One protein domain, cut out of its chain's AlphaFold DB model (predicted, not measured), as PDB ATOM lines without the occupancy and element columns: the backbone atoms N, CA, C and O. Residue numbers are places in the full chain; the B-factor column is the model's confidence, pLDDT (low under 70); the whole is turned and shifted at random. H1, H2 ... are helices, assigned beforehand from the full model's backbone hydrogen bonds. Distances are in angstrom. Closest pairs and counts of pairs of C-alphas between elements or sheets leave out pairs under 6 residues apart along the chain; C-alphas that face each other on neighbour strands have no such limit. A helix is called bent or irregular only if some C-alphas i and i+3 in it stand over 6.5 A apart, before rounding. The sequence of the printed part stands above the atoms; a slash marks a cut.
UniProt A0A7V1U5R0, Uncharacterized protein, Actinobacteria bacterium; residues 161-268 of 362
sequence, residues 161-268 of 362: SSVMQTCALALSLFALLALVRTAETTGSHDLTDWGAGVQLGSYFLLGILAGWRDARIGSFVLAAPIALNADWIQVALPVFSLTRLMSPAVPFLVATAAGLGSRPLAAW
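This is residues 161 to 268 of the 362 residues of an uncharacterized protein of Actinobacteria bacterium (UniProt A0A7V1U5R0). Four helices make an up-and-down bundle, each running against the one before: H6 is in the middle, with H1, H3 and H4 packed on it, and residues 236 to 241 stick out at one end. The 108 printed residues include six named helices, H1 to H6, and no named strand; the class is all helix. The whole is compact, radius of gyration of the C-alphas 14.8 A, spanning 50 by 33 by 20 A.

H1, residues 162 to 185, touches H6, residues 242 to 268, at a shallow tilt of 21 degrees, opposite ways; the closest C-alphas, Gln 165 and Ala 266, are 5.0 A apart. H3, residues 194 to 211, touches H6 at a steep tilt of 46 degrees; the closest C-alphas, Gly 207 and Gly 259, are 4.2 A apart. H3 and H4, residues 215 to 229, form a hairpin. O i to N i+4 pairs are within hydrogen-bond range throughout H1 and H3, in 8 of 11 in H4 and 17 of 23 in H6.

H1 begins at C-alpha 162 (53.110, 29.236, 45.398) and measures 34.3 A, H3 25.6 A, H4 22.4 A; H6, 33.2 A, ends at C-alpha 268 (48.807, 39.792, 38.608). H6 is irregular, C-alphas 245 and 248 being 7.2 A apart. H2, residues 189 to 192, touches H1; H5, residues 232 to 235, only just touches H6, with 3 pairs of C-alphas within 8 A.

The farthest C-alphas, Ser 161 and Val 239, are 50.4 A apart. The printed part has no cut and no long link. Confidence is under 70 in 44 residues, among them 223 to 246.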
ATOM      1  N   SER A 161      53.589  34.111  44.957       88.81
ATOM      2  CA  SER A 161      53.352  33.052  45.949       88.81
ATOM      3  C   SER A 161      52.987  31.710  45.294       88.81
ATOM      4  O   SER A 161      52.352  31.679  44.239       88.81
ATOM      5  N   SER A 162      53.366  30.591  45.924       86.50
ATOM      6  CA  SER A 162      53.110  29.236  45.398       86.50
ATOM      7  C   SER A 162      51.625  28.982  45.132       86.50
ATOM      8  O   SER A 162      51.274  28.440  44.093       86.50
ATOM      9  N   VAL A 163      50.742  29.461  46.014       87.44
ATOM     10  CA  VAL A 163      49.285  29.335  45.856       87.44
ATOM     11  C   VAL A 163      48.796  30.035  44.582       87.44
ATOM     12  O   VAL A 163      48.037  29.447  43.820       87.44
ATOM     13  N   MET A 164      49.247  31.265  44.309       90.62
ATOM     14  CA  MET A 164      48.824  32.005  43.111       90.62
ATOM     15  C   MET A 164      49.431  31.431  41.829       90.62
ATOM     16  O   MET A 164      48.783  31.472  40.786       90.62
ATOM     17  N   GLN A 165      50.630  30.845  41.904       83.75
ATOM     18  CA  GLN A 165      51.197  30.068  40.798       83.75
ATOM     19  C   GLN A 165      50.323  28.855  40.470       83.75
ATOM     20  O   GLN A 165      49.987  28.657  39.305       83.75
ATOM     21  N   THR A 166      49.900  28.092  41.484       81.69
ATOM     22  CA  THR A 166      48.999  26.946  41.299       81.69
ATOM     23  C   THR A 166      47.656  27.382  40.714       81.69
ATOM     24  O   THR A 166      47.194  26.771  39.757       81.69
ATOM     25  N   CYS A 167      47.052  28.464  41.219       82.31
ATOM     26  CA  CYS A 167      45.796  28.988  40.674       82.31
ATOM     27  C   CYS A 167      45.934  29.430  39.215       82.31
ATOM     28  O   CYS A 167      45.081  29.102  38.397       82.31
ATOM     29  N   ALA A 168      47.000  30.155  38.875       87.06
ATOM     30  CA  ALA A 168      47.217  30.606  37.509       87.06
ATOM     31  C   ALA A 168      47.481  29.436  36.555       87.06
ATOM     32  O   ALA A 168      46.943  29.422  35.456       87.06
ATOM     33  N   LEU A 169      48.250  28.433  36.984       81.56
ATOM     34  CA  LEU A 169      48.475  27.222  36.200       81.56
ATOM     35  C   LEU A 169      47.179  26.426  36.010       81.56
ATOM     36  O   LEU A 169      46.913  25.973  34.900       81.56
ATOM     37  N   ALA A 170      46.347  26.313  37.049       78.50
ATOM     38  CA  ALA A 170      45.036  25.680  36.958       78.50
ATOM     39  C   ALA A 170      44.099  26.430  35.996       78.50
ATOM     40  O   ALA A 170      43.443  25.792  35.183       78.50
ATOM     41  N   LEU A 171      44.077  27.769  36.029       83.81
ATOM     42  CA  LEU A 171      43.304  28.589  35.088       83.81
ATOM     43  C   LEU A 171      43.815  28.459  33.648       83.81
ATOM     44  O   LEU A 171      43.018  28.308  32.727       83.81
ATOM     45  N   SER A 172      45.134  28.478  33.451       84.88
ATOM     46  CA  SER A 172      45.769  28.273  32.146       84.88
ATOM     47  C   SER A 172      45.472  26.880  31.579       84.88
ATOM     48  O   SER A 172      45.173  26.753  30.394       84.88
ATOM     49  N   LEU A 173      45.513  25.839  32.416       79.56
ATOM     50  CA  LEU A 173      45.150  24.477  32.020       79.56
ATOM     51  C   LEU A 173      43.648  24.360  31.738       79.56
ATOM     52  O   LEU A 173      43.259  23.740  30.756       79.56
ATOM     53  N   PHE A 174      42.805  24.987  32.560       81.38
ATOM     54  CA  PHE A 174      41.365  25.038  32.334       81.38
ATOM     55  C   PHE A 174      41.026  25.725  31.007       81.38
ATOM     56  O   PHE A 174      40.171  25.228  30.286       81.38
ATOM     57  N   ALA A 175      41.728  26.800  30.636       84.00
ATOM     58  CA  ALA A 175      41.573  27.445  29.330       84.00
ATOM     59  C   ALA A 175      41.875  26.491  28.168       84.00
ATOM     60  O   ALA A 175      41.131  26.446  27.192       84.00
ATOM     61  N   LEU A 176      42.942  25.697  28.294       80.38
ATOM     62  CA  LEU A 176      43.292  24.686  27.301       80.38
ATOM     63  C   LEU A 176      42.221  23.589  27.205       80.38
ATOM     64  O   LEU A 176      41.812  23.224  26.108       80.38
ATOM     65  N   LEU A 177      41.749  23.085  28.347       81.00
ATOM     66  CA  LEU A 177      40.706  22.059  28.392       81.00
ATOM     67  C   LEU A 177      39.371  22.576  27.850       81.00
ATOM     68  O   LEU A 177      38.696  21.850  27.127       81.00
ATOM     69  N   ALA A 178      39.010  23.821  28.168       81.62
ATOM     70  CA  ALA A 178      37.828  24.476  27.625       81.62
ATOM     71  C   ALA A 178      37.914  24.529  26.098       81.62
ATOM     72  O   ALA A 178      37.001  24.055  25.439       81.62
ATOM     73  N   LEU A 179      39.043  24.974  25.536       80.50
ATOM     74  CA  LEU A 179      39.263  24.996  24.088       80.50
ATOM     75  C   LEU A 179      39.090  23.612  23.439       80.50
ATOM     76  O   LEU A 179      38.368  23.493  22.452       80.50
ATOM     77  N   VAL A 180      39.731  22.574  23.991       79.94
ATOM     78  CA  VAL A 180      39.633  21.200  23.463       79.94
ATOM     79  C   VAL A 180      38.195  20.698  23.525       79.94
ATOM     80  O   VAL A 180      37.675  20.183  22.537       79.94
ATOM     81  N   ARG A 181      37.520  20.894  24.663       79.69
ATOM     82  CA  ARG A 181      36.131  20.459  24.837       79.69
ATOM     83  C   ARG A 181      35.186  21.196  23.894       79.69
ATOM     84  O   ARG A 181      34.262  20.596  23.357       79.69
ATOM     85  N   THR A 182      35.428  22.482  23.684       74.62
ATOM     86  CA  THR A 182      34.671  23.311  22.754       74.62
ATOM     87  C   THR A 182      34.869  22.846  21.302       74.62
ATOM     88  O   THR A 182      33.889  22.741  20.566       74.62
ATOM     89  N   ALA A 183      36.088  22.478  20.900       75.00
ATOM     90  CA  ALA A 183      36.355  21.899  19.579       75.00
ATOM     91  C   ALA A 183      35.689  20.524  19.370       75.00
ATOM     92  O   ALA A 183      35.178  20.234  18.289       75.00
ATOM     93  N   GLU A 184      35.650  19.689  20.412       77.31
ATOM     94  CA  GLU A 184      34.944  18.402  20.384       77.31
ATOM     95  C   GLU A 184      33.447  18.590  20.122       77.31
ATOM     96  O   GLU A 184      32.868  17.900  19.284       77.31
ATOM     97  N   THR A 185      32.820  19.562  20.793       73.75
ATOM     98  CA  THR A 185      31.378  19.807  20.659       73.75
ATOM     99  C   THR A 185      30.949  20.302  19.278       73.75
ATOM    100  O   THR A 185      29.782  20.151  18.934       73.75
ATOM    101  N   THR A 186      31.862  20.849  18.473       71.56
ATOM    102  CA  THR A 186      31.571  21.318  17.106       71.56
ATOM    103  C   THR A 186      31.936  20.331  16.012       71.56
ATOM    104  O   THR A 186      31.853  20.665  14.833       71.56
ATOM    105  N   GLY A 187      32.321  19.106  16.376       70.56
ATOM    106  CA  GLY A 187      32.685  18.084  15.399       70.56
ATOM    107  C   GLY A 187      34.042  18.331  14.736       70.56
ATOM    108  O   GLY A 187      34.328  17.745  13.693       70.56
ATOM    109  N   SER A 188      34.906  19.168  15.328       70.62
ATOM    110  CA  SER A 188      36.296  19.291  14.886       70.62
ATOM    111  C   SER A 188      37.081  18.055  15.340       70.62
ATOM    112  O   SER A 188      37.684  18.022  16.414       70.62
ATOM    113  N   HIS A 189      37.040  17.000  14.521       67.56
ATOM    114  CA  HIS A 189      37.734  15.736  14.787       67.56
ATOM    115  C   HIS A 189      39.265  15.889  14.845       67.56
ATOM    116  O   HIS A 189      39.935  15.102  15.508       67.56
ATOM    117  N   ASP A 190      39.814  16.936  14.223       67.25
ATOM    118  CA  ASP A 190      41.260  17.176  14.162       67.25
ATOM    119  C   ASP A 190      41.879  17.516  15.530       67.25
ATOM    120  O   ASP A 190      43.062  17.267  15.746       67.25
ATOM    121  N   LEU A 191      41.101  18.070  16.471       65.19
ATOM    122  CA  LEU A 191      41.585  18.461  17.807       65.19
ATOM    123  C   LEU A 191      41.281  17.434  18.902       65.19
ATOM    124  O   LEU A 191      41.809  17.551  20.010       65.19
ATOM    125  N   THR A 192      40.441  16.445  18.602       64.50
ATOM    126  CA  THR A 192      40.047  15.380  19.536       64.50
ATOM    127  C   THR A 192      40.871  14.109  19.370       64.50
ATOM    128  O   THR A 192      40.815  13.232  20.232       64.50
ATOM    129  N   ASP A 193      41.686  14.025  18.312       73.44
ATOM    130  CA  ASP A 193      42.699  12.985  18.178       73.44
ATOM    131  C   ASP A 193      43.740  13.107  19.309       73.44
ATOM    132  O   ASP A 193      44.217  14.197  19.656       73.44
ATOM    133  N   TRP A 194      44.134  11.966  19.873       61.56
ATOM    134  CA  TRP A 194      45.170  11.867  20.902       61.56
ATOM    135  C   TRP A 194      46.467  12.558  20.470       61.56
ATOM    136  O   TRP A 194      47.146  13.183  21.292       61.56
ATOM    137  N   GLY A 195      46.775  12.501  19.172       60.72
ATOM    138  CA  GLY A 195      47.902  13.201  18.574       60.72
ATOM    139  C   GLY A 195      47.877  14.713  18.789       60.72
ATOM    140  O   GLY A 195      48.872  15.299  19.228       60.72
ATOM    141  N   ALA A 196      46.728  15.341  18.544       65.88
ATOM    142  CA  ALA A 196      46.542  16.774  18.736       65.88
ATOM    143  C   ALA A 196      46.617  17.155  20.221       65.88
ATOM    144  O   ALA A 196      47.251  18.154  20.569       65.88
ATOM    145  N   GLY A 197      46.071  16.319  21.111       66.50
ATOM    146  CA  GLY A 197      46.167  16.511  22.561       66.50
ATOM    147  C   GLY A 197      47.615  16.562  23.069       66.50
ATOM    148  O   GLY A 197      47.983  17.473  23.818       66.50
ATOM    149  N   VAL A 198      48.470  15.635  22.617       67.50
ATOM    150  CA  VAL A 198      49.901  15.613  22.981       67.50
ATOM    151  C   VAL A 198      50.632  16.846  22.449       67.50
ATOM    152  O   VAL A 198      51.432  17.455  23.171       67.50
ATOM    153  N   GLN A 199      50.350  17.256  21.212       69.62
ATOM    154  CA  GLN A 199      50.942  18.460  20.632       69.62
ATOM    155  C   GLN A 199      50.513  19.721  21.393       69.62
ATOM    156  O   GLN A 199      51.369  20.507  21.803       69.62
ATOM    157  N   LEU A 200      49.216  19.894  21.661       73.88
ATOM    158  CA  LEU A 200      48.680  21.017  22.438       73.88
ATOM    159  C   LEU A 200      49.316  21.104  23.830       73.88
ATOM    160  O   LEU A 200      49.771  22.177  24.234       73.88
ATOM    161  N   GLY A 201      49.424  19.973  24.535       71.25
ATOM    162  CA  GLY A 201      50.113  19.900  25.825       71.25
ATOM    163  C   GLY A 201      51.587  20.303  25.724       71.25
ATOM    164  O   GLY A 201      52.094  21.035  26.574       71.25
ATOM    165  N   SER A 202      52.264  19.905  24.649       73.50
ATOM    166  CA  SER A 202      53.667  20.244  24.393       73.50
ATOM    167  C   SER A 202      53.873  21.748  24.162       73.50
ATOM    168  O   SER A 202      54.765  22.348  24.766       73.50
ATOM    169  N   TYR A 203      53.011  22.384  23.364       78.00
ATOM    170  CA  TYR A 203      53.011  23.837  23.147       78.00
ATOM    171  C   TYR A 203      52.663  24.621  24.416       78.00
ATOM    172  O   TYR A 203      53.298  25.632  24.724       78.00
ATOM    173  N   PHE A 204      51.704  24.127  25.199       78.94
ATOM    174  CA  PHE A 204      51.361  24.693  26.497       78.94
ATOM    175  C   PHE A 204      52.547  24.661  27.469       78.94
ATOM    176  O   PHE A 204      52.899  25.685  28.059       78.94
ATOM    177  N   LEU A 205      53.218  23.512  27.593       76.31
ATOM    178  CA  LEU A 205      54.417  23.364  28.421       76.31
ATOM    179  C   LEU A 205      55.559  24.256  27.930       76.31
ATOM    180  O   LEU A 205      56.212  24.910  28.745       76.31
ATOM    181  N   LEU A 206      55.775  24.340  26.615       77.81
ATOM    182  CA  LEU A 206      56.744  25.262  26.024       77.81
ATOM    183  C   LEU A 206      56.429  26.711  26.419       77.81
ATOM    184  O   LEU A 206      57.324  27.444  26.845       77.81
ATOM    185  N   GLY A 207      55.153  27.096  26.351       79.19
ATOM    186  CA  GLY A 207      54.669  28.391  26.802       79.19
ATOM    187  C   GLY A 207      54.953  28.640  28.283       79.19
ATOM    188  O   GLY A 207      55.508  29.682  28.628       79.19
ATOM    189  N   ILE A 208      54.674  27.676  29.167       78.00
ATOM    190  CA  ILE A 208      55.024  27.777  30.596       78.00
ATOM    191  C   ILE A 208      56.530  28.007  30.754       78.00
ATOM    192  O   ILE A 208      56.954  28.964  31.401       78.00
ATOM    193  N   LEU A 209      57.360  27.173  30.131       77.56
ATOM    194  CA  LEU A 209      58.817  27.259  30.260       77.56
ATOM    195  C   LEU A 209      59.376  28.604  29.766       77.56
ATOM    196  O   LEU A 209      60.357  29.106  30.329       77.56
ATOM    197  N   ALA A 210      58.745  29.189  28.747       75.06
ATOM    198  CA  ALA A 210      59.119  30.459  28.139       75.06
ATOM    199  C   ALA A 210      58.634  31.686  28.927       75.06
ATOM    200  O   ALA A 210      59.409  32.619  29.162       75.06
ATOM    201  N   GLY A 211      57.385  31.667  29.403       68.19
ATOM    202  CA  GLY A 211      56.755  32.770  30.139       68.19
ATOM    203  C   GLY A 211      57.414  33.022  31.492       68.19
ATOM    204  O   GLY A 211      57.301  34.100  32.074       68.19
ATOM    205  N   TRP A 212      58.183  32.050  31.979       65.75
ATOM    206  CA  TRP A 212      58.915  32.140  33.231       65.75
ATOM    207  C   TRP A 212      60.197  32.975  33.175       65.75
ATOM    208  O   TRP A 212      60.910  33.010  34.175       65.75
ATOM    209  N   ARG A 213      60.545  33.615  32.051       58.34
ATOM    210  CA  ARG A 213      61.875  34.242  31.917       58.34
ATOM    211  C   ARG A 213      61.893  35.631  31.298       58.34
ATOM    212  O   ARG A 213      62.528  36.503  31.879       58.34
ATOM    213  N   ASP A 214      61.250  35.840  30.149       63.69
ATOM    214  CA  ASP A 214      61.300  37.122  29.427       63.69
ATOM    215  C   ASP A 214      60.157  37.220  28.397       63.69
ATOM    216  O   ASP A 214      59.897  36.275  27.649       63.69
ATOM    217  N   ALA A 215      59.501  38.382  28.323       62.78
ATOM    218  CA  ALA A 215      58.441  38.675  27.355       62.78
ATOM    219  C   ALA A 215      58.904  38.529  25.891       62.78
ATOM    220  O   ALA A 215      58.110  38.155  25.028       62.78
ATOM    221  N   ARG A 216      60.197  38.751  25.612       62.38
ATOM    222  CA  ARG A 216      60.794  38.582  24.273       62.38
ATOM    223  C   ARG A 216      60.876  37.121  23.830       62.38
ATOM    224  O   ARG A 216      60.820  36.836  22.641       62.38
ATOM    225  N   ILE A 217      61.001  36.187  24.776       64.50
ATOM    226  CA  ILE A 217      60.911  34.747  24.483       64.50
ATOM    227  C   ILE A 217      59.458  34.395  24.189       64.50
ATOM    228  O   ILE A 217      59.195  33.564  23.330       64.50
ATOM    229  N   GLY A 218      58.519  35.050  24.877       65.81
ATOM    230  CA  GLY A 218      57.093  34.838  24.673       65.81
ATOM    231  C   GLY A 218      56.650  35.115  23.242       65.81
ATOM    232  O   GLY A 218      55.989  34.267  22.653       65.81
ATOM    233  N   SER A 219      57.073  36.231  22.642       66.06
ATOM    234  CA  SER A 219      56.753  36.526  21.237       66.06
ATOM    235  C   SER A 219      57.355  35.504  20.273       66.06
ATOM    236  O   SER A 219      56.697  35.097  19.320       66.06
ATOM    237  N   PHE A 220      58.578  35.044  20.541       66.56
ATOM    238  CA  PHE A 220      59.219  34.018  19.726       66.56
ATOM    239  C   PHE A 220      58.500  32.663  19.836       66.56
ATOM    240  O   PHE A 220      58.232  31.999  18.838       66.56
ATOM    241  N   VAL A 221      58.138  32.262  21.053       71.88
ATOM    242  CA  VAL A 221      57.442  30.999  21.315       71.88
ATOM    243  C   VAL A 221      56.020  31.022  20.757       71.88
ATOM    244  O   VAL A 221      55.578  30.005  20.237       71.88
ATOM    245  N   LEU A 222      55.354  32.181  20.727       72.94
ATOM    246  CA  LEU A 222      54.094  32.370  19.995       72.94
ATOM    247  C   LEU A 222      54.249  32.259  18.475       72.94
ATOM    248  O   LEU A 222      53.295  31.883  17.808       72.94
ATOM    249  N   ALA A 223      55.420  32.545  17.904       67.75
ATOM    250  CA  ALA A 223      55.630  32.386  16.465       67.75
ATOM    251  C   ALA A 223      55.768  30.909  16.045       67.75
ATOM    252  O   ALA A 223      55.448  30.570  14.907       67.75
ATOM    253  N   ALA A 224      56.202  30.020  16.949       69.31
ATOM    254  CA  ALA A 224      56.422  28.607  16.638       69.31
ATOM    255  C   ALA A 224      55.139  27.863  16.198       69.31
ATOM    256  O   ALA A 224      55.182  27.214  15.155       69.31
ATOM    257  N   PRO A 225      53.982  27.991  16.875       69.00
ATOM    258  CA  PRO A 225      52.722  27.425  16.397       69.00
ATOM    259  C   PRO A 225      52.335  27.844  14.975       69.00
ATOM    260  O   PRO A 225      51.879  27.000  14.206       69.00
ATOM    261  N   ILE A 226      52.549  29.116  14.612       65.19
ATOM    262  CA  ILE A 226      52.290  29.630  13.256       65.19
ATOM    263  C   ILE A 226      53.271  28.998  12.272       65.19
ATOM    264  O   ILE A 226      52.861  28.442  11.262       65.19
ATOM    265  N   ALA A 227      54.566  29.027  12.587       64.56
ATOM    266  CA  ALA A 227      55.612  28.450  11.746       64.56
ATOM    267  C   ALA A 227      55.397  26.960  11.458       64.56
ATOM    268  O   ALA A 227      55.677  26.496  10.356       64.56
ATOM    269  N   LEU A 228      54.901  26.208  12.437       64.69
ATOM    270  CA  LEU A 228      54.836  24.755  12.359       64.69
ATOM    271  C   LEU A 228      53.500  24.225  11.836       64.69
ATOM    272  O   LEU A 228      53.500  23.172  11.204       64.69
ATOM    273  N   ASN A 229      52.402  24.951  12.062       65.81
ATOM    274  CA  ASN A 229      51.051  24.462  11.767       65.81
ATOM    275  C   ASN A 229      50.290  25.312  10.742       65.81
ATOM    276  O   ASN A 229      49.200  24.915  10.344       65.81
ATOM    277  N   ALA A 230      50.815  26.462  10.303       64.06
ATOM    278  CA  ALA A 230      50.204  27.174   9.184       64.06
ATOM    279  C   ALA A 230      50.313  26.337   7.901       64.06
ATOM    280  O   ALA A 230      51.341  25.707   7.636       64.06
ATOM    281  N   ASP A 231      49.260  26.367   7.082       65.06
ATOM    282  CA  ASP A 231      49.272  25.730   5.768       65.06
ATOM    283  C   ASP A 231      50.060  26.599   4.777       65.06
ATOM    284  O   ASP A 231      49.519  27.384   3.998       65.06
ATOM    285  N   TRP A 232      51.385  26.505   4.855       60.00
ATOM    286  CA  TRP A 232      52.317  27.296   4.052       60.00
ATOM    287  C   TRP A 232      52.163  27.084   2.542       60.00
ATOM    288  O   TRP A 232      52.527  27.972   1.770       60.00
ATOM    289  N   ILE A 233      51.582  25.958   2.117       51.53
ATOM    290  CA  ILE A 233      51.251  25.717   0.707       51.53
ATOM    291  C   ILE A 233      50.208  26.742   0.236       51.53
ATOM    292  O   ILE A 233      50.301  27.246  -0.882       51.53
ATOM    293  N   GLN A 234      49.280  27.145   1.111       54.31
ATOM    294  CA  GLN A 234      48.318  28.208   0.817       54.31
ATOM    295  C   GLN A 234      48.933  29.616   0.854       54.31
ATOM    296  O   GLN A 234      48.412  30.496   0.179       54.31
ATOM    297  N   VAL A 235      50.055  29.849   1.559       54.56
ATOM    298  CA  VAL A 235      50.785  31.141   1.502       54.56
ATOM    299  C   VAL A 235      51.374  31.384   0.115       54.56
ATOM    300  O   VAL A 235      51.403  32.518  -0.358       54.56
ATOM    301  N   ALA A 236      51.848  30.326  -0.544       52.72
ATOM    302  CA  ALA A 236      52.439  30.421  -1.876       52.72
ATOM    303  C   ALA A 236      51.404  30.741  -2.972       52.72
ATOM    304  O   ALA A 236      51.780  31.123  -4.080       52.72
ATOM    305  N   LEU A 237      50.107  30.608  -2.669       51.81
ATOM    306  CA  LEU A 237      49.013  30.834  -3.605       51.81
ATOM    307  C   LEU A 237      48.259  32.127  -3.222       51.81
ATOM    308  O   LEU A 237      47.563  32.149  -2.209       51.81
ATOM    309  N   PRO A 238      48.321  33.203  -4.032       52.59
ATOM    310  CA  PRO A 238      47.811  34.541  -3.685       52.59
ATOM    311  C   PRO A 238      46.275  34.667  -3.576       52.59
ATOM    312  O   PRO A 238      45.748  35.775  -3.539       52.59
ATOM    313  N   VAL A 239      45.541  33.552  -3.539       60.28
ATOM    314  CA  VAL A 239      44.070  33.496  -3.607       60.28
ATOM    315  C   VAL A 239      43.430  33.204  -2.239       60.28
ATOM    316  O   VAL A 239      42.218  33.342  -2.082       60.28
ATOM    317  N   PHE A 240      44.207  32.813  -1.224       56.94
ATOM    318  CA  PHE A 240      43.648  32.382   0.061       56.94
ATOM    319  C   PHE A 240      43.554  33.500   1.102       56.94
ATOM    320  O   PHE A 240      44.428  34.356   1.231       56.94
ATOM    321  N   SER A 241      42.473  33.469   1.888       68.44
ATOM    322  CA  SER A 241      42.272  34.384   3.008       68.44
ATOM    323  C   SER A 241      43.162  34.007   4.196       68.44
ATOM    324  O   SER A 241      43.329  32.833   4.531       68.44
ATOM    325  N   LEU A 242      43.682  35.023   4.891       65.00
ATOM    326  CA  LEU A 242      44.527  34.871   6.083       65.00
ATOM    327  C   LEU A 242      43.850  34.028   7.185       65.00
ATOM    328  O   LEU A 242      44.517  33.340   7.951       65.00
ATOM    329  N   THR A 243      42.516  34.013   7.217       65.31
ATOM    330  CA  THR A 243      41.710  33.182   8.121       65.31
ATOM    331  C   THR A 243      41.887  31.683   7.864       65.31
ATOM    332  O   THR A 243      42.083  30.930   8.816       65.31
ATOM    333  N   ARG A 244      41.882  31.234   6.597       67.19
ATOM    334  CA  ARG A 244      42.134  29.818   6.257       67.19
ATOM    335  C   ARG A 244      43.573  29.416   6.551       67.19
ATOM    336  O   ARG A 244      43.811  28.309   7.014       67.19
ATOM    337  N   LEU A 245      44.502  30.352   6.363       66.38
ATOM    338  CA  LEU A 245      45.915  30.158   6.665       66.38
ATOM    339  C   LEU A 245      46.172  29.883   8.152       66.38
ATOM    340  O   LEU A 245      46.996  29.044   8.510       66.38
ATOM    341  N   MET A 246      45.501  30.649   9.017       68.00
ATOM    342  CA  MET A 246      45.769  30.657  10.454       68.00
ATOM    343  C   MET A 246      44.910  29.670  11.230       68.00
ATOM    344  O   MET A 246      45.340  29.250  12.300       68.00
ATOM    345  N   SER A 247      43.745  29.279  10.704       75.81
ATOM    346  CA  SER A 247      42.794  28.387  11.380       75.81
ATOM    347  C   SER A 247      43.449  27.130  11.991       75.81
ATOM    348  O   SER A 247      43.242  26.913  13.186       75.81
ATOM    349  N   PRO A 248      44.336  26.385  11.293       73.69
ATOM    350  CA  PRO A 248      44.992  25.208  11.876       73.69
ATOM    351  C   PRO A 248      46.008  25.542  12.981       73.69
ATOM    352  O   PRO A 248      46.271  24.727  13.862       73.69
ATOM    353  N   ALA A 249      46.586  26.748  12.965       76.12
ATOM    354  CA  ALA A 249      47.564  27.194  13.954       76.12
ATOM    355  C   ALA A 249      46.921  27.793  15.217       76.12
ATOM    356  O   ALA A 249      47.570  27.822  16.266       76.12
ATOM    357  N   VAL A 250      45.664  28.259  15.146       81.75
ATOM    358  CA  VAL A 250      44.957  28.911  16.268       81.75
ATOM    359  C   VAL A 250      44.980  28.067  17.549       81.75
ATOM    360  O   VAL A 250      45.360  28.611  18.586       81.75
ATOM    361  N   PRO A 251      44.658  26.761  17.540       81.88
ATOM    362  CA  PRO A 251      44.595  25.984  18.777       81.88
ATOM    363  C   PRO A 251      45.954  25.889  19.482       81.88
ATOM    364  O   PRO A 251      46.061  26.065  20.697       81.88
ATOM    365  N   PHE A 252      47.021  25.709  18.702       81.94
ATOM    366  CA  PHE A 252      48.395  25.651  19.198       81.94
ATOM    367  C   PHE A 252      48.903  27.017  19.671       81.94
ATOM    368  O   PHE A 252      49.629  27.099  20.668       81.94
ATOM    369  N   LEU A 253      48.493  28.101  19.003       82.56
ATOM    370  CA  LEU A 253      48.741  29.468  19.462       82.56
ATOM    371  C   LEU A 253      48.084  29.726  20.812       82.56
ATOM    372  O   LEU A 253      48.746  30.230  21.717       82.56
ATOM    373  N   VAL A 254      46.814  29.350  20.962       84.81
ATOM    374  CA  VAL A 254      46.060  29.516  22.209       84.81
ATOM    375  C   VAL A 254      46.689  28.686  23.324       84.81
ATOM    376  O   VAL A 254      46.917  29.220  24.407       84.81
ATOM    377  N   ALA A 255      47.062  27.428  23.065       83.75
ATOM    378  CA  ALA A 255      47.760  26.587  24.039       83.75
ATOM    379  C   ALA A 255      49.082  27.222  24.497       83.75
ATOM    380  O   ALA A 255      49.350  27.350  25.695       83.75
ATOM    381  N   THR A 256      49.882  27.697  23.545       83.38
ATOM    382  CA  THR A 256      51.150  28.377  23.826       83.38
ATOM    383  C   THR A 256      50.936  29.662  24.624       83.38
ATOM    384  O   THR A 256      51.624  29.901  25.619       83.38
ATOM    385  N   ALA A 257      49.956  30.480  24.229       86.44
ATOM    386  CA  ALA A 257      49.597  31.725  24.900       86.44
ATOM    387  C   ALA A 257      49.093  31.480  26.327       86.44
ATOM    388  O   ALA A 257      49.507  32.188  27.244       86.44
ATOM    389  N   ALA A 258      48.265  30.453  26.539       87.12
ATOM    390  CA  ALA A 258      47.780  30.057  27.859       87.12
ATOM    391  C   ALA A 258      48.938  29.647  28.782       87.12
ATOM    392  O   ALA A 258      48.984  30.060  29.947       87.12
ATOM    393  N   GLY A 259      49.912  28.900  28.253       84.44
ATOM    394  CA  GLY A 259      51.132  28.542  28.972       84.44
ATOM    395  C   GLY A 259      51.986  29.766  29.321       84.44
ATOM    396  O   GLY A 259      52.349  29.957  30.485       84.44
ATOM    397  N   LEU A 260      52.252  30.637  28.338       86.38
ATOM    398  CA  LEU A 260      53.000  31.891  28.517       86.38
ATOM    399  C   LEU A 260      52.343  32.822  29.537       86.38
ATOM    400  O   LEU A 260      53.033  33.455  30.338       86.38
ATOM    401  N   GLY A 261      51.013  32.878  29.517       87.12
ATOM    402  CA  GLY A 261      50.188  33.709  30.382       87.12
ATOM    403  C   GLY A 261      50.177  33.271  31.846       87.12
ATOM    404  O   GLY A 261      49.868  34.088  32.710       87.12
ATOM    405  N   SER A 262      50.571  32.032  32.161       88.38
ATOM    406  CA  SER A 262      50.477  31.478  33.522       88.38
ATOM    407  C   SER A 262      51.246  32.294  34.573       88.38
ATOM    408  O   SER A 262      50.722  32.602  35.641       88.38
ATOM    409  N   ARG A 263      52.481  32.720  34.283       86.56
ATOM    410  CA  ARG A 263      53.279  33.535  35.213       86.56
ATOM    411  C   ARG A 263      52.805  34.985  35.345       86.56
ATOM    412  O   ARG A 263      52.679  35.427  36.489       86.56
ATOM    413  N   PRO A 264      52.568  35.757  34.263       88.62
ATOM    414  CA  PRO A 264      52.032  37.107  34.409       88.62
ATOM    415  C   PRO A 264      50.659  37.084  35.085       88.62
ATOM    416  O   PRO A 264      50.401  37.944  35.925       88.62
ATOM    417  N   LEU A 265      49.835  36.059  34.832       90.75
ATOM    418  CA  LEU A 265      48.589  35.833  35.560       90.75
ATOM    419  C   LEU A 265      48.848  35.583  37.052       90.75
ATOM    420  O   LEU A 265      48.230  36.241  37.881       90.75
ATOM    421  N   ALA A 266      49.802  34.718  37.415       91.50
ATOM    422  CA  ALA A 266      50.171  34.487  38.816       91.50
ATOM    423  C   ALA A 266      50.655  35.769  39.511       91.50
ATOM    424  O   ALA A 266      50.240  36.063  40.628       91.50
ATOM    425  N   ALA A 267      51.513  36.552  38.850       90.81
ATOM    426  CA  ALA A 267      52.014  37.823  39.372       90.81
ATOM    427  C   ALA A 267      50.899  38.868  39.513       90.81
ATOM    428  O   ALA A 267      50.861  39.607  40.498       90.81
ATOM    429  N   TRP A 268      49.968  38.912  38.560       94.19
ATOM    430  CA  TRP A 268      48.807  39.792  38.608       94.19
ATOM    431  C   TRP A 268      47.833  39.389  39.720       94.19
ATOM    432  O   TRP A 268      47.443  40.253  40.501       94.19
TER     433      TRP A 268